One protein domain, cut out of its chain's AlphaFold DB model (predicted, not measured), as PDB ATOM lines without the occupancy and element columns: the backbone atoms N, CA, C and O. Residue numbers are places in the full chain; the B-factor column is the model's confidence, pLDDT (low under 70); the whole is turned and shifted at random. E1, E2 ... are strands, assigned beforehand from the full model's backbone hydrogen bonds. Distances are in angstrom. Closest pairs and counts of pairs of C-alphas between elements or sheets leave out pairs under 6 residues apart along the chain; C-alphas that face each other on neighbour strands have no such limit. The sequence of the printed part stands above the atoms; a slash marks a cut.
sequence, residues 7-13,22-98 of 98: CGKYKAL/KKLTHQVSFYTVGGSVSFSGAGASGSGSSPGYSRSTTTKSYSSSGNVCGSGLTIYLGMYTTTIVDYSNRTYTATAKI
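This is residues 7 to 13 and 22 to 98 of the 98 residues of an uncharacterized protein of Aeribacillus pallidus (UniProt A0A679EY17). Two twisted sheets of four strands lie partly face to face in a rod: E1 and E6 lie over E2, the small hairpin E3 and E4 sits near one end, close to where E5 begins, and the turn of the hairpin E7 and E8 makes the other end. The printed part has 84 residues with eight strands, E1 to E8, and no named helix: all strand. The sheet orders are E1, E6, E3, E4 and E5, E2, E7, E8, both antiparallel. The whole is only just compact, close to loose, with a radius of gyration of the C-alphas of 13.9 A and spans of 46 by 20 by 18 A.

E1, residues 7 to 13, is the edge strand beside E6, residues 61 to 71, with N 10 and O 66 2.9 A apart. E2, residues 23 to 33, has E7, residues 76 to 87, as neighbour, with N 27 and O 82 at 2.8 A, and E5, residues 49 to 57, with N 26 and O 55 at 2.8 A. E3, residues 36 to 39, has N 38 and O 69 of E6 at 2.8 A, and forms a hairpin with E4, residues 42 to 45, with N 37 and O 44 at 2.9 A. E7 forms a hairpin with E8, residues 90 to 97, with N 83 and O 94 at 2.8 A. Between the sheets, the closest C-alphas of E2 and E6, His 26 and Tyr 62, are 7.0 A apart, and those of E4 and E5, Ala 44 and Ser 50, 5.4 A. E8 and E6 are apart.

E1 begins at C-alpha 7, (-82.678, 149.159, 55.082). E2 measures 32.7 A, E6 31.9 A and E7 35.6 A. E8 ends at C-alpha 97, (-68.169, 157.376, 45.566).

The C-alphas farthest apart, of Leu 73 and Ser 88, are 46.0 A apart. Residues 14 to 21 are not printed, and C-alphas 13 and 22 are 18.2 A apart across this cut. Of the links that are printed whole, each is tight. pLDDT is under 70 for 22 residues, among them 38 to 52 and 71 to 75.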
ATOM      1  N   CYS A   7     -83.601 148.253  54.407       70.38
ATOM      2  CA  CYS A   7     -82.678 149.159  55.082       70.38
ATOM      3  C   CYS A   7     -81.294 148.507  55.136       70.38
ATOM      4  O   CYS A   7     -81.131 147.421  55.693       70.38
ATOM      5  N   GLY A   8     -80.299 149.170  54.557       72.19
ATOM      6  CA  GLY A   8     -78.896 148.792  54.650       72.19
ATOM      7  C   GLY A   8     -78.215 149.510  55.811       72.19
ATOM      8  O   GLY A   8     -78.517 150.667  56.108       72.19
ATOM      9  N   LYS A   9     -77.264 148.836  56.459       79.69
ATOM     10  CA  LYS A   9     -76.336 149.488  57.388       79.69
ATOM     11  C   LYS A   9     -75.199 150.096  56.580       79.69
ATOM     12  O   LYS A   9     -74.555 149.382  55.816       79.69
ATOM     13  N   TYR A  10     -74.922 151.379  56.773       82.75
ATOM     14  CA  TYR A  10     -73.713 152.000  56.243       82.75
ATOM     15  C   TYR A  10     -72.696 152.199  57.364       82.75
ATOM     16  O   TYR A  10     -73.043 152.391  58.535       82.75
ATOM     17  N   LYS A  11     -71.421 152.181  56.984       85.69
ATOM     18  CA  LYS A  11     -70.307 152.594  57.826       85.69
ATOM     19  C   LYS A  11     -69.343 153.382  56.957       85.69
ATOM     20  O   LYS A  11     -68.935 152.902  55.905       85.69
ATOM     21  N   ALA A  12     -68.988 154.576  57.398       86.19
ATOM     22  CA  ALA A  12     -68.038 155.434  56.720       86.19
ATOM     23  C   ALA A  12     -66.963 155.887  57.706       86.19
ATOM     24  O   ALA A  12     -67.236 156.131  58.881       86.19
ATOM     25  N   LEU A  13     -65.726 155.969  57.230       87.25
ATOM     26  CA  LEU A  13     -64.577 156.408  58.007       87.25
ATOM     27  C   LEU A  13     -63.846 157.480  57.211       87.25
ATOM     28  O   LEU A  13     -63.438 157.245  56.076       87.25
ATOM     29  N   LYS A  22     -56.481 171.886  61.457       84.56
ATOM     30  CA  LYS A  22     -57.413 172.629  62.313       84.56
ATOM     31  C   LYS A  22     -58.709 171.854  62.513       84.56
ATOM     32  O   LYS A  22     -59.276 171.859  63.602       84.56
ATOM     33  N   LYS A  23     -59.199 171.229  61.442       86.38
ATOM     34  CA  LYS A  23     -60.533 170.636  61.397       86.38
ATOM     35  C   LYS A  23     -60.598 169.542  60.342       86.38
ATOM     36  O   LYS A  23     -60.090 169.718  59.238       86.38
ATOM     37  N   LEU A  24     -61.219 168.426  60.696       86.75
ATOM     38  CA  LEU A  24     -61.635 167.372  59.784       86.75
ATOM     39  C   LEU A  24     -63.162 167.367  59.753       86.75
ATOM     40  O   LEU A  24     -63.812 167.154  60.775       86.75
ATOM     41  N   THR A  25     -63.743 167.603  58.588       87.94
ATOM     42  CA  THR A  25     -65.179 167.495  58.345       87.94
ATOM     43  C   THR A  25     -65.453 166.220  57.559       87.94
ATOM     44  O   THR A  25     -64.896 165.994  56.490       87.94
ATOM     45  N   HIS A  26     -66.306 165.374  58.122       87.12
ATOM     46  CA  HIS A  26     -66.784 164.132  57.542       87.12
ATOM     47  C   HIS A  26     -68.222 164.326  57.078       87.12
ATOM     48  O   HIS A  26     -69.097 164.641  57.888       87.12
ATOM     49  N   GLN A  27     -68.458 164.129  55.788       88.06
ATOM     50  CA  GLN A  27     -69.772 164.208  55.176       88.06
ATOM     51  C   GLN A  27     -70.119 162.883  54.510       88.06
ATOM     52  O   GLN A  27     -69.295 162.289  53.821       88.06
ATOM     53  N   VAL A  28     -71.355 162.445  54.686       85.00
ATOM     54  CA  VAL A  28     -71.944 161.291  54.021       85.00
ATOM     55  C   VAL A  28     -73.208 161.755  53.327       85.00
ATOM     56  O   VAL A  28     -74.009 162.496  53.892       85.00
ATOM     57  N   SER A  29     -73.406 161.337  52.092       83.31
ATOM     58  CA  SER A  29     -74.651 161.552  51.362       83.31
ATOM     59  C   SER A  29     -75.015 160.278  50.630       83.31
ATOM     60  O   SER A  29     -74.134 159.518  50.231       83.31
ATOM     61  N   PHE A  30     -76.306 160.034  50.467       81.69
ATOM     62  CA  PHE A  30     -76.797 158.836  49.799       81.69
ATOM     63  C   PHE A  30     -77.512 159.237  48.529       81.69
ATOM     64  O   PHE A  30     -78.215 160.246  48.513       81.69
ATOM     65  N   TYR A  31     -77.338 158.449  47.479       79.44
ATOM     66  CA  TYR A  31     -78.005 158.673  46.207       79.44
ATOM     67  C   TYR A  31     -78.646 157.382  45.734       79.44
ATOM     68  O   TYR A  31     -78.127 156.292  45.977       79.44
ATOM     69  N   THR A  32     -79.769 157.516  45.040       74.62
ATOM     70  CA  THR A  32     -80.409 156.389  44.366       74.62
ATOM     71  C   THR A  32     -80.443 156.587  42.870       74.62
ATOM     72  O   THR A  32     -80.519 157.708  42.370       74.62
ATOM     73  N   VAL A  33     -80.405 155.472  42.151       73.81
ATOM     74  CA  VAL A  33     -80.773 155.398  40.739       73.81
ATOM     75  C   VAL A  33     -82.025 154.536  40.667       73.81
ATOM     76  O   VAL A  33     -82.002 153.367  41.056       73.81
ATOM     77  N   GLY A  34     -83.132 155.136  40.229       64.62
ATOM     78  CA  GLY A  34     -84.466 154.561  40.410       64.62
ATOM     79  C   GLY A  34     -84.917 154.598  41.880       64.62
ATOM     80  O   GLY A  34     -84.109 154.505  42.800       64.62
ATOM     81  N   GLY A  35     -86.217 154.773  42.118       72.06
ATOM     82  CA  GLY A  35     -86.791 154.762  43.469       72.06
ATOM     83  C   GLY A  35     -86.436 155.977  44.339       72.06
ATOM     84  O   GLY A  35     -86.253 157.097  43.847       72.06
ATOM     85  N   SER A  36     -86.387 155.754  45.651       69.44
ATOM     86  CA  SER A  36     -86.170 156.769  46.684       69.44
ATOM     87  C   SER A  36     -85.225 156.282  47.777       69.44
ATOM     88  O   SER A  36     -85.210 155.098  48.108       69.44
ATOM     89  N   VAL A  37     -84.464 157.201  48.374       71.25
ATOM     90  CA  VAL A  37     -83.640 156.949  49.564       71.25
ATOM     91  C   VAL A  37     -84.093 157.806  50.724       71.25
ATOM     92  O   VAL A  37     -84.271 159.010  50.575       71.25
ATOM     93  N   SER A  38     -84.184 157.187  51.893       67.75
ATOM     94  CA  SER A  38     -84.452 157.840  53.163       67.75
ATOM     95  C   SER A  38     -83.305 157.612  54.139       67.75
ATOM     96  O   SER A  38     -82.904 156.478  54.416       67.75
ATOM     97  N   PHE A  39     -82.809 158.710  54.699       64.62
ATOM     98  CA  PHE A  39     -81.803 158.734  55.749       64.62
ATOM     99  C   PHE A  39     -82.352 159.499  56.956       64.62
ATOM    100  O   PHE A  39     -82.757 160.649  56.821       64.62
ATOM    101  N   SER A  40     -82.383 158.873  58.138       62.06
ATOM    102  CA  SER A  40     -82.880 159.493  59.386       62.06
ATOM    103  C   SER A  40     -84.255 160.183  59.267       62.06
ATOM    104  O   SER A  40     -84.520 161.164  59.951       62.06
ATOM    105  N   GLY A  41     -85.131 159.688  58.384       55.41
ATOM    106  CA  GLY A  41     -86.453 160.271  58.114       55.41
ATOM    107  C   GLY A  41     -86.492 161.332  57.003       55.41
ATOM    108  O   GLY A  41     -87.579 161.656  56.536       55.41
ATOM    109  N   ALA A  42     -85.344 161.819  56.518       54.91
ATOM    110  CA  ALA A  42     -85.246 162.707  55.359       54.91
ATOM    111  C   ALA A  42     -85.101 161.888  54.065       54.91
ATOM    112  O   ALA A  42     -84.104 161.186  53.855       54.91
ATOM    113  N   GLY A  43     -86.129 161.944  53.215       54.41
ATOM    114  CA  GLY A  43     -86.230 161.173  51.978       54.41
ATOM    115  C   GLY A  43     -86.034 162.016  50.722       54.41
ATOM    116  O   GLY A  43     -86.522 163.139  50.648       54.41
ATOM    117  N   ALA A  44     -85.363 161.456  49.721       56.16
ATOM    118  CA  ALA A  44     -85.338 161.970  48.358       56.16
ATOM    119  C   ALA A  44     -85.939 160.913  47.420       56.16
ATOM    120  O   ALA A  44     -85.546 159.746  47.469       56.16
ATOM    121  N   SER A  45     -86.899 161.304  46.581       54.03
ATOM    122  CA  SER A  45     -87.540 160.444  45.581       54.03
ATOM    123  C   SER A  45     -87.179 160.877  44.163       54.03
ATOM    124  O   SER A  45     -86.990 162.060  43.901       54.03
ATOM    125  N   GLY A  46     -87.058 159.914  43.245       49.69
ATOM    126  CA  GLY A  46     -86.858 160.198  41.820       49.69
ATOM    127  C   GLY A  46     -85.413 160.511  41.428       49.69
ATOM    128  O   GLY A  46     -85.155 161.526  40.795       49.69
ATOM    129  N   SER A  47     -84.473 159.613  41.743       54.19
ATOM    130  CA  SER A  47     -83.032 159.804  41.465       54.19
ATOM    131  C   SER A  47     -82.425 160.997  42.221       54.19
ATOM    132  O   SER A  47     -81.630 161.767  41.686       54.19
ATOM    133  N   GLY A  48     -82.852 161.179  43.472       53.59
ATOM    134  CA  GLY A  48     -82.403 162.262  44.341       53.59
ATOM    135  C   GLY A  48     -81.235 161.865  45.245       53.59
ATOM    136  O   GLY A  48     -80.935 160.687  45.443       53.59
ATOM    137  N   SER A  49     -80.579 162.872  45.821       55.78
ATOM    138  CA  SER A  49     -79.580 162.689  46.879       55.78
ATOM    139  C   SER A  49     -80.182 163.106  48.220       55.78
ATOM    140  O   SER A  49     -80.702 164.213  48.328       55.78
ATOM    141  N   SER A  50     -80.117 162.244  49.236       61.19
ATOM    142  CA  SER A  50     -80.502 162.610  50.603       61.19
ATOM    143  C   SER A  50     -79.261 163.077  51.378       61.19
ATOM    144  O   SER A  50     -78.242 162.365  51.366       61.19
ATOM    145  N   PRO A  51     -79.301 164.261  52.031       61.44
ATOM    146  CA  PRO A  51     -78.228 164.694  52.914       61.44
ATOM    147  C   PRO A  51     -78.160 163.706  54.077       61.44
ATOM    148  O   PRO A  51     -79.059 163.632  54.909       61.44
ATOM    149  N   GLY A  52     -77.105 162.897  54.088       63.59
ATOM    150  CA  GLY A  52     -76.917 161.872  55.096       63.59
ATOM    151  C   GLY A  52     -76.438 162.508  56.392       63.59
ATOM    152  O   GLY A  52     -77.190 162.833  57.301       63.59
ATOM    153  N   TYR A  53     -75.138 162.714  56.482       71.25
ATOM    154  CA  TYR A  53     -74.485 163.067  57.726       71.25
ATOM    155  C   TYR A  53     -73.410 164.111  57.470       71.25
ATOM    156  O   TYR A  53     -72.681 164.006  56.496       71.25
ATOM    157  N   SER A  54     -73.269 165.107  58.338       79.75
ATOM    158  CA  SER A  54     -72.143 166.040  58.288       79.75
ATOM    159  C   SER A  54     -71.701 166.339  59.708       79.75
ATOM    160  O   SER A  54     -72.486 166.826  60.522       79.75
ATOM    161  N   ARG A  55     -70.443 166.041  60.028       82.12
ATOM    162  CA  ARG A  55     -69.852 166.395  61.318       82.12
ATOM    163  C   ARG A  55     -68.435 166.869  61.141       82.12
ATOM    164  O   ARG A  55     -67.692 166.379  60.303       82.12
ATOM    165  N   SER A  56     -68.061 167.822  61.976       83.25
ATOM    166  CA  SER A  56     -66.692 168.297  62.065       83.25
ATOM    167  C   SER A  56     -66.069 167.903  63.392       83.25
ATOM    168  O   SER A  56     -66.738 167.941  64.422       83.25
ATOM    169  N   THR A  57     -64.795 167.541  63.360       81.50
ATOM    170  CA  THR A  57     -64.011 167.156  64.528       81.50
ATOM    171  C   THR A  57     -62.583 167.688  64.420       81.50
ATOM    172  O   THR A  57     -62.079 167.952  63.329       81.50
ATOM    173  N   THR A  58     -61.923 167.844  65.561       81.75
ATOM    174  CA  THR A  58     -60.481 168.106  65.664       81.75
ATOM    175  C   THR A  58     -59.676 166.811  65.811       81.75
ATOM    176  O   THR A  58     -58.448 166.843  65.851       81.75
ATOM    177  N   THR A  59     -60.344 165.653  65.878       83.19
ATOM    178  CA  THR A  59     -59.699 164.335  65.900       83.19
ATOM    179  C   THR A  59     -59.244 163.908  64.509       83.19
ATOM    180  O   THR A  59     -59.865 164.231  63.498       83.19
ATOM    181  N   LYS A  60     -58.135 163.158  64.450       82.25
ATOM    182  CA  LYS A  60     -57.536 162.689  63.185       82.25
ATOM    183  C   LYS A  60     -58.423 161.719  62.416       82.25
ATOM    184  O   LYS A  60     -58.255 161.573  61.214       82.25
ATOM    185  N   SER A  61     -59.340 161.056  63.103       84.62
ATOM    186  CA  SER A  61     -60.265 160.101  62.521       84.62
ATOM    187  C   SER A  61     -61.674 160.337  63.043       84.62
ATOM    188  O   SER A  61     -61.885 160.801  64.171       84.62
ATOM    189  N   TYR A  62     -62.639 160.021  62.190       85.00
ATOM    190  CA  TYR A  62     -64.050 160.036  62.510       85.00
ATOM    191  C   TYR A  62     -64.764 158.929  61.746       85.00
ATOM    192  O   TYR A  62     -64.648 158.844  60.525       85.00
ATOM    193  N   SER A  63     -65.525 158.101  62.460       85.12
ATOM    194  CA  SER A  63     -66.391 157.095  61.853       85.12
ATOM    195  C   SER A  63     -67.854 157.432  62.082       85.12
ATOM    196  O   SER A  63     -68.251 157.727  63.210       85.12
ATOM    197  N   SER A  64     -68.662 157.321  61.036       82.81
ATOM    198  CA  SER A  64     -70.116 157.346  61.121       82.81
ATOM    199  C   SER A  64     -70.681 155.988  60.721       82.81
ATOM    200  O   SER A  64     -70.119 155.265  59.896       82.81
ATOM    201  N   SER A  65     -71.791 155.616  61.338       83.31
ATOM    202  CA  SER A  65     -72.557 154.440  60.953       83.31
ATOM    203  C   SER A  65     -74.022 154.681  61.240       83.31
ATOM    204  O   SER A  65     -74.364 155.391  62.185       83.31
ATOM    205  N   GLY A  66     -74.888 154.053  60.463       79.00
ATOM    206  CA  GLY A  66     -76.324 154.130  60.668       79.00
ATOM    207  C   GLY A  66     -77.069 153.301  59.638       79.00
ATOM    208  O   GLY A  66     -76.472 152.489  58.931       79.00
ATOM    209  N   ASN A  67     -78.374 153.529  59.552       76.56
ATOM    210  CA  ASN A  67     -79.237 152.839  58.606       76.56
ATOM    211  C   ASN A  67     -79.660 153.802  57.497       76.56
ATOM    212  O   ASN A  67     -80.040 154.941  57.767       76.56
ATOM    213  N   VAL A  68     -79.616 153.323  56.261       76.19
ATOM    214  CA  VAL A  68     -80.165 153.997  55.087       76.19
ATOM    215  C   VAL A  68     -81.187 153.068  54.454       76.19
ATOM    216  O   VAL A  68     -80.925 151.880  54.273       76.19
ATOM    217  N   CYS A  69     -82.371 153.583  54.156       73.81
ATOM    218  CA  CYS A  69     -83.459 152.779  53.616       73.81
ATOM    219  C   CYS A  69     -83.760 153.221  52.189       73.81
ATOM    220  O   CYS A  69     -83.990 154.403  51.945       73.81
ATOM    221  N   GLY A  70     -83.752 152.271  51.256       70.56
ATOM    222  CA  GLY A  70     -84.303 152.470  49.918       70.56
ATOM    223  C   GLY A  70     -85.787 152.107  49.902       70.56
ATOM    224  O   GLY A  70     -86.215 151.236  50.663       70.56
ATOM    225  N   SER A  71     -86.573 152.756  49.051       66.56
ATOM    226  CA  SER A  71     -87.968 152.385  48.794       66.56
ATOM    227  C   SER A  71     -88.338 152.561  47.316       66.56
ATOM    228  O   SER A  71     -87.703 153.315  46.577       66.56
ATOM    229  N   GLY A  72     -89.349 151.815  46.858       65.62
ATOM    230  CA  GLY A  72     -89.762 151.772  45.449       65.62
ATOM    231  C   GLY A  72     -88.839 150.927  44.558       65.62
ATOM    232  O   GLY A  72     -88.093 150.080  45.047       65.62
ATOM    233  N   LEU A  73     -88.886 151.178  43.242       65.38
ATOM    234  CA  LEU A  73     -88.040 150.563  42.202       65.38
ATOM    235  C   LEU A  73     -86.590 151.085  42.283       65.38
ATOM    236  O   LEU A  73     -86.071 151.704  41.356       65.38
ATOM    237  N   THR A  74     -85.951 150.900  43.441       67.81
ATOM    238  CA  THR A  74     -84.548 151.272  43.642       67.81
ATOM    239  C   THR A  74     -83.672 150.277  42.898       67.81
ATOM    240  O   THR A  74     -83.556 149.127  43.309       67.81
ATOM    241  N   ILE A  75     -83.078 150.715  41.787       67.06
ATOM    242  CA  ILE A  75     -82.165 149.894  40.980       67.06
ATOM    243  C   ILE A  75     -80.796 149.864  41.657       67.06
ATOM    244  O   ILE A  75     -80.123 148.838  41.675       67.06
ATOM    245  N   TYR A  76     -80.394 150.995  42.236       71.19
ATOM    246  CA  TYR A  76     -79.111 151.128  42.900       71.19
ATOM    247  C   TYR A  76     -79.164 152.183  44.010       71.19
ATOM    248  O   TYR A  76     -79.764 153.246  43.843       71.19
ATOM    249  N   LEU A  77     -78.510 151.882  45.131       75.75
ATOM    250  CA  LEU A  77     -78.310 152.776  46.267       75.75
ATOM    251  C   LEU A  77     -76.805 152.899  46.505       75.75
ATOM    252  O   LEU A  77     -76.161 151.916  46.865       75.75
ATOM    253  N   GLY A  78     -76.266 154.098  46.322       77.19
ATOM    254  CA  GLY A  78     -74.853 154.380  46.541       77.19
ATOM    255  C   GLY A  78     -74.623 155.418  47.632       77.19
ATOM    256  O   GLY A  78     -75.549 156.064  48.138       77.19
ATOM    257  N   MET A  79     -73.354 155.587  47.991       82.88
ATOM    258  CA  MET A  79     -72.917 156.484  49.054       82.88
ATOM    259  C   MET A  79     -71.766 157.369  48.578       82.88
ATOM    260  O   MET A  79     -70.775 156.896  48.030       82.88
ATOM    261  N   TYR A  80     -71.865 158.662  48.860       85.75
ATOM    262  CA  TYR A  80     -70.744 159.587  48.799       85.75
ATOM    263  C   TYR A  80     -70.197 159.801  50.202       85.75
ATOM    264  O   TYR A  80     -70.948 160.128  51.121       85.75
ATOM    265  N   THR A  81     -68.887 159.650  50.366       85.06
ATOM    266  CA  THR A  81     -68.167 160.088  51.561       85.06
ATOM    267  C   THR A  81     -67.227 161.213  51.168       85.06
ATOM    268  O   THR A  81     -66.343 161.024  50.340       85.06
ATOM    269  N   THR A  82     -67.415 162.389  51.752       86.62
ATOM    270  CA  THR A  82     -66.561 163.553  51.524       86.62
ATOM    271  C   THR A  82     -65.823 163.881  52.811       86.62
ATOM    272  O   THR A  82     -66.421 164.123  53.857       86.62
ATOM    273  N   THR A  83     -64.499 163.877  52.732       87.44
ATOM    274  CA  THR A  83     -63.598 164.286  53.804       87.44
ATOM    275  C   THR A  83     -63.017 165.638  53.448       87.44
ATOM    276  O   THR A  83     -62.398 165.780  52.398       87.44
ATOM    277  N   ILE A  84     -63.183 166.615  54.326       88.38
ATOM    278  CA  ILE A  84     -62.607 167.948  54.174       88.38
ATOM    279  C   ILE A  84     -61.637 168.156  55.331       88.38
ATOM    280  O   ILE A  84     -62.003 167.964  56.487       88.38
ATOM    281  N   VAL A  85     -60.392 168.510  55.039       86.69
ATOM    282  CA  VAL A  85     -59.357 168.774  56.041       86.69
ATOM    283  C   VAL A  85     -58.854 170.196  55.863       86.69
ATOM    284  O   VAL A  85     -58.207 170.513  54.864       86.69
ATOM    285  N   ASP A  86     -59.098 171.031  56.865       86.00
ATOM    286  CA  ASP A  86     -58.557 172.383  56.923       86.00
ATOM    287  C   ASP A  86     -57.169 172.343  57.560       86.00
ATOM    288  O   ASP A  86     -57.003 171.962  58.724       86.00
ATOM    289  N   TYR A  87     -56.152 172.746  56.807       82.31
ATOM    290  CA  TYR A  87     -54.771 172.811  57.266       82.31
ATOM    291  C   TYR A  87     -54.175 174.181  56.951       82.31
ATOM    292  O   TYR A  87     -53.977 174.544  55.789       82.31
ATOM    293  N   SER A  88     -53.841 174.927  58.007       82.81
ATOM    294  CA  SER A  88     -53.347 176.303  57.912       82.81
ATOM    295  C   SER A  88     -54.316 177.209  57.130       82.81
ATOM    296  O   SER A  88     -55.359 177.563  57.686       82.81
ATOM    297  N   ASN A  89     -53.993 177.549  55.877       83.81
ATOM    298  CA  ASN A  89     -54.792 178.375  54.964       83.81
ATOM    299  C   ASN A  89     -55.220 177.616  53.692       83.81
ATOM    300  O   ASN A  89     -55.485 178.221  52.657       83.81
ATOM    301  N   ARG A  90     -55.196 176.277  53.731       84.88
ATOM    302  CA  ARG A  90     -55.603 175.407  52.623       84.88
ATOM    303  C   ARG A  90     -56.632 174.395  53.102       84.88
ATOM    304  O   ARG A  90     -56.469 173.797  54.166       84.88
ATOM    305  N   THR A  91     -57.624 174.153  52.262       88.19
ATOM    306  CA  THR A  91     -58.641 173.130  52.477       88.19
ATOM    307  C   THR A  91     -58.405 171.996  51.489       88.19
ATOM    308  O   THR A  91     -58.269 172.225  50.288       88.19
ATOM    309  N   TYR A  92     -58.308 170.774  52.002       85.81
ATOM    310  CA  TYR A  92     -58.157 169.562  51.204       85.81
ATOM    311  C   TYR A  92     -59.474 168.803  51.219       85.81
ATOM    312  O   TYR A  92     -59.923 168.399  52.288       85.81
ATOM    313  N   THR A  93     -60.062 168.581  50.048       88.19
ATOM    314  CA  THR A  93     -61.322 167.848  49.908       88.19
ATOM    315  C   THR A  93     -61.068 166.546  49.164       88.19
ATOM    316  O   THR A  93     -60.494 166.551  48.079       88.19
ATOM    317  N   ALA A  94     -61.499 165.432  49.746       86.12
ATOM    318  CA  ALA A  94     -61.452 164.110  49.140       86.12
ATOM    319  C   ALA A  94     -62.850 163.494  49.173       86.12
ATOM    320  O   ALA A  94     -63.410 163.297  50.251       86.12
ATOM    321  N   THR A  95     -63.398 163.172  48.003       86.31
ATOM    322  CA  THR A  95     -64.709 162.531  47.876       86.31
ATOM    323  C   THR A  95     -64.544 161.131  47.305       86.31
ATOM    324  O   THR A  95     -63.971 160.957  46.234       86.31
ATOM    325  N   ALA A  96     -65.067 160.138  48.017       83.62
ATOM    326  CA  ALA A  96     -65.194 158.768  47.550       83.62
ATOM    327  C   ALA A  96     -66.658 158.487  47.195       83.62
ATOM    328  O   ALA A  96     -67.558 158.799  47.976       83.62
ATOM    329  N   LYS A  97     -66.876 157.893  46.021       84.06
ATOM    330  CA  LYS A  97     -68.169 157.376  45.566       84.06
ATOM    331  C   LYS A  97     -68.135 155.856  45.658       84.06
ATOM    332  O   LYS A  97     -67.200 155.246  45.142       84.06
ATOM    333  N   ILE A  98     -69.136 155.287  46.316       75.31
ATOM    334  CA  ILE A  98     -69.343 153.848  46.505       75.31
ATOM    335  C   ILE A  98     -70.708 153.481  45.934       75.31
ATOM    336  O   ILE A  98     -71.637 154.327  46.037       75.31
TER     337      ILE A  98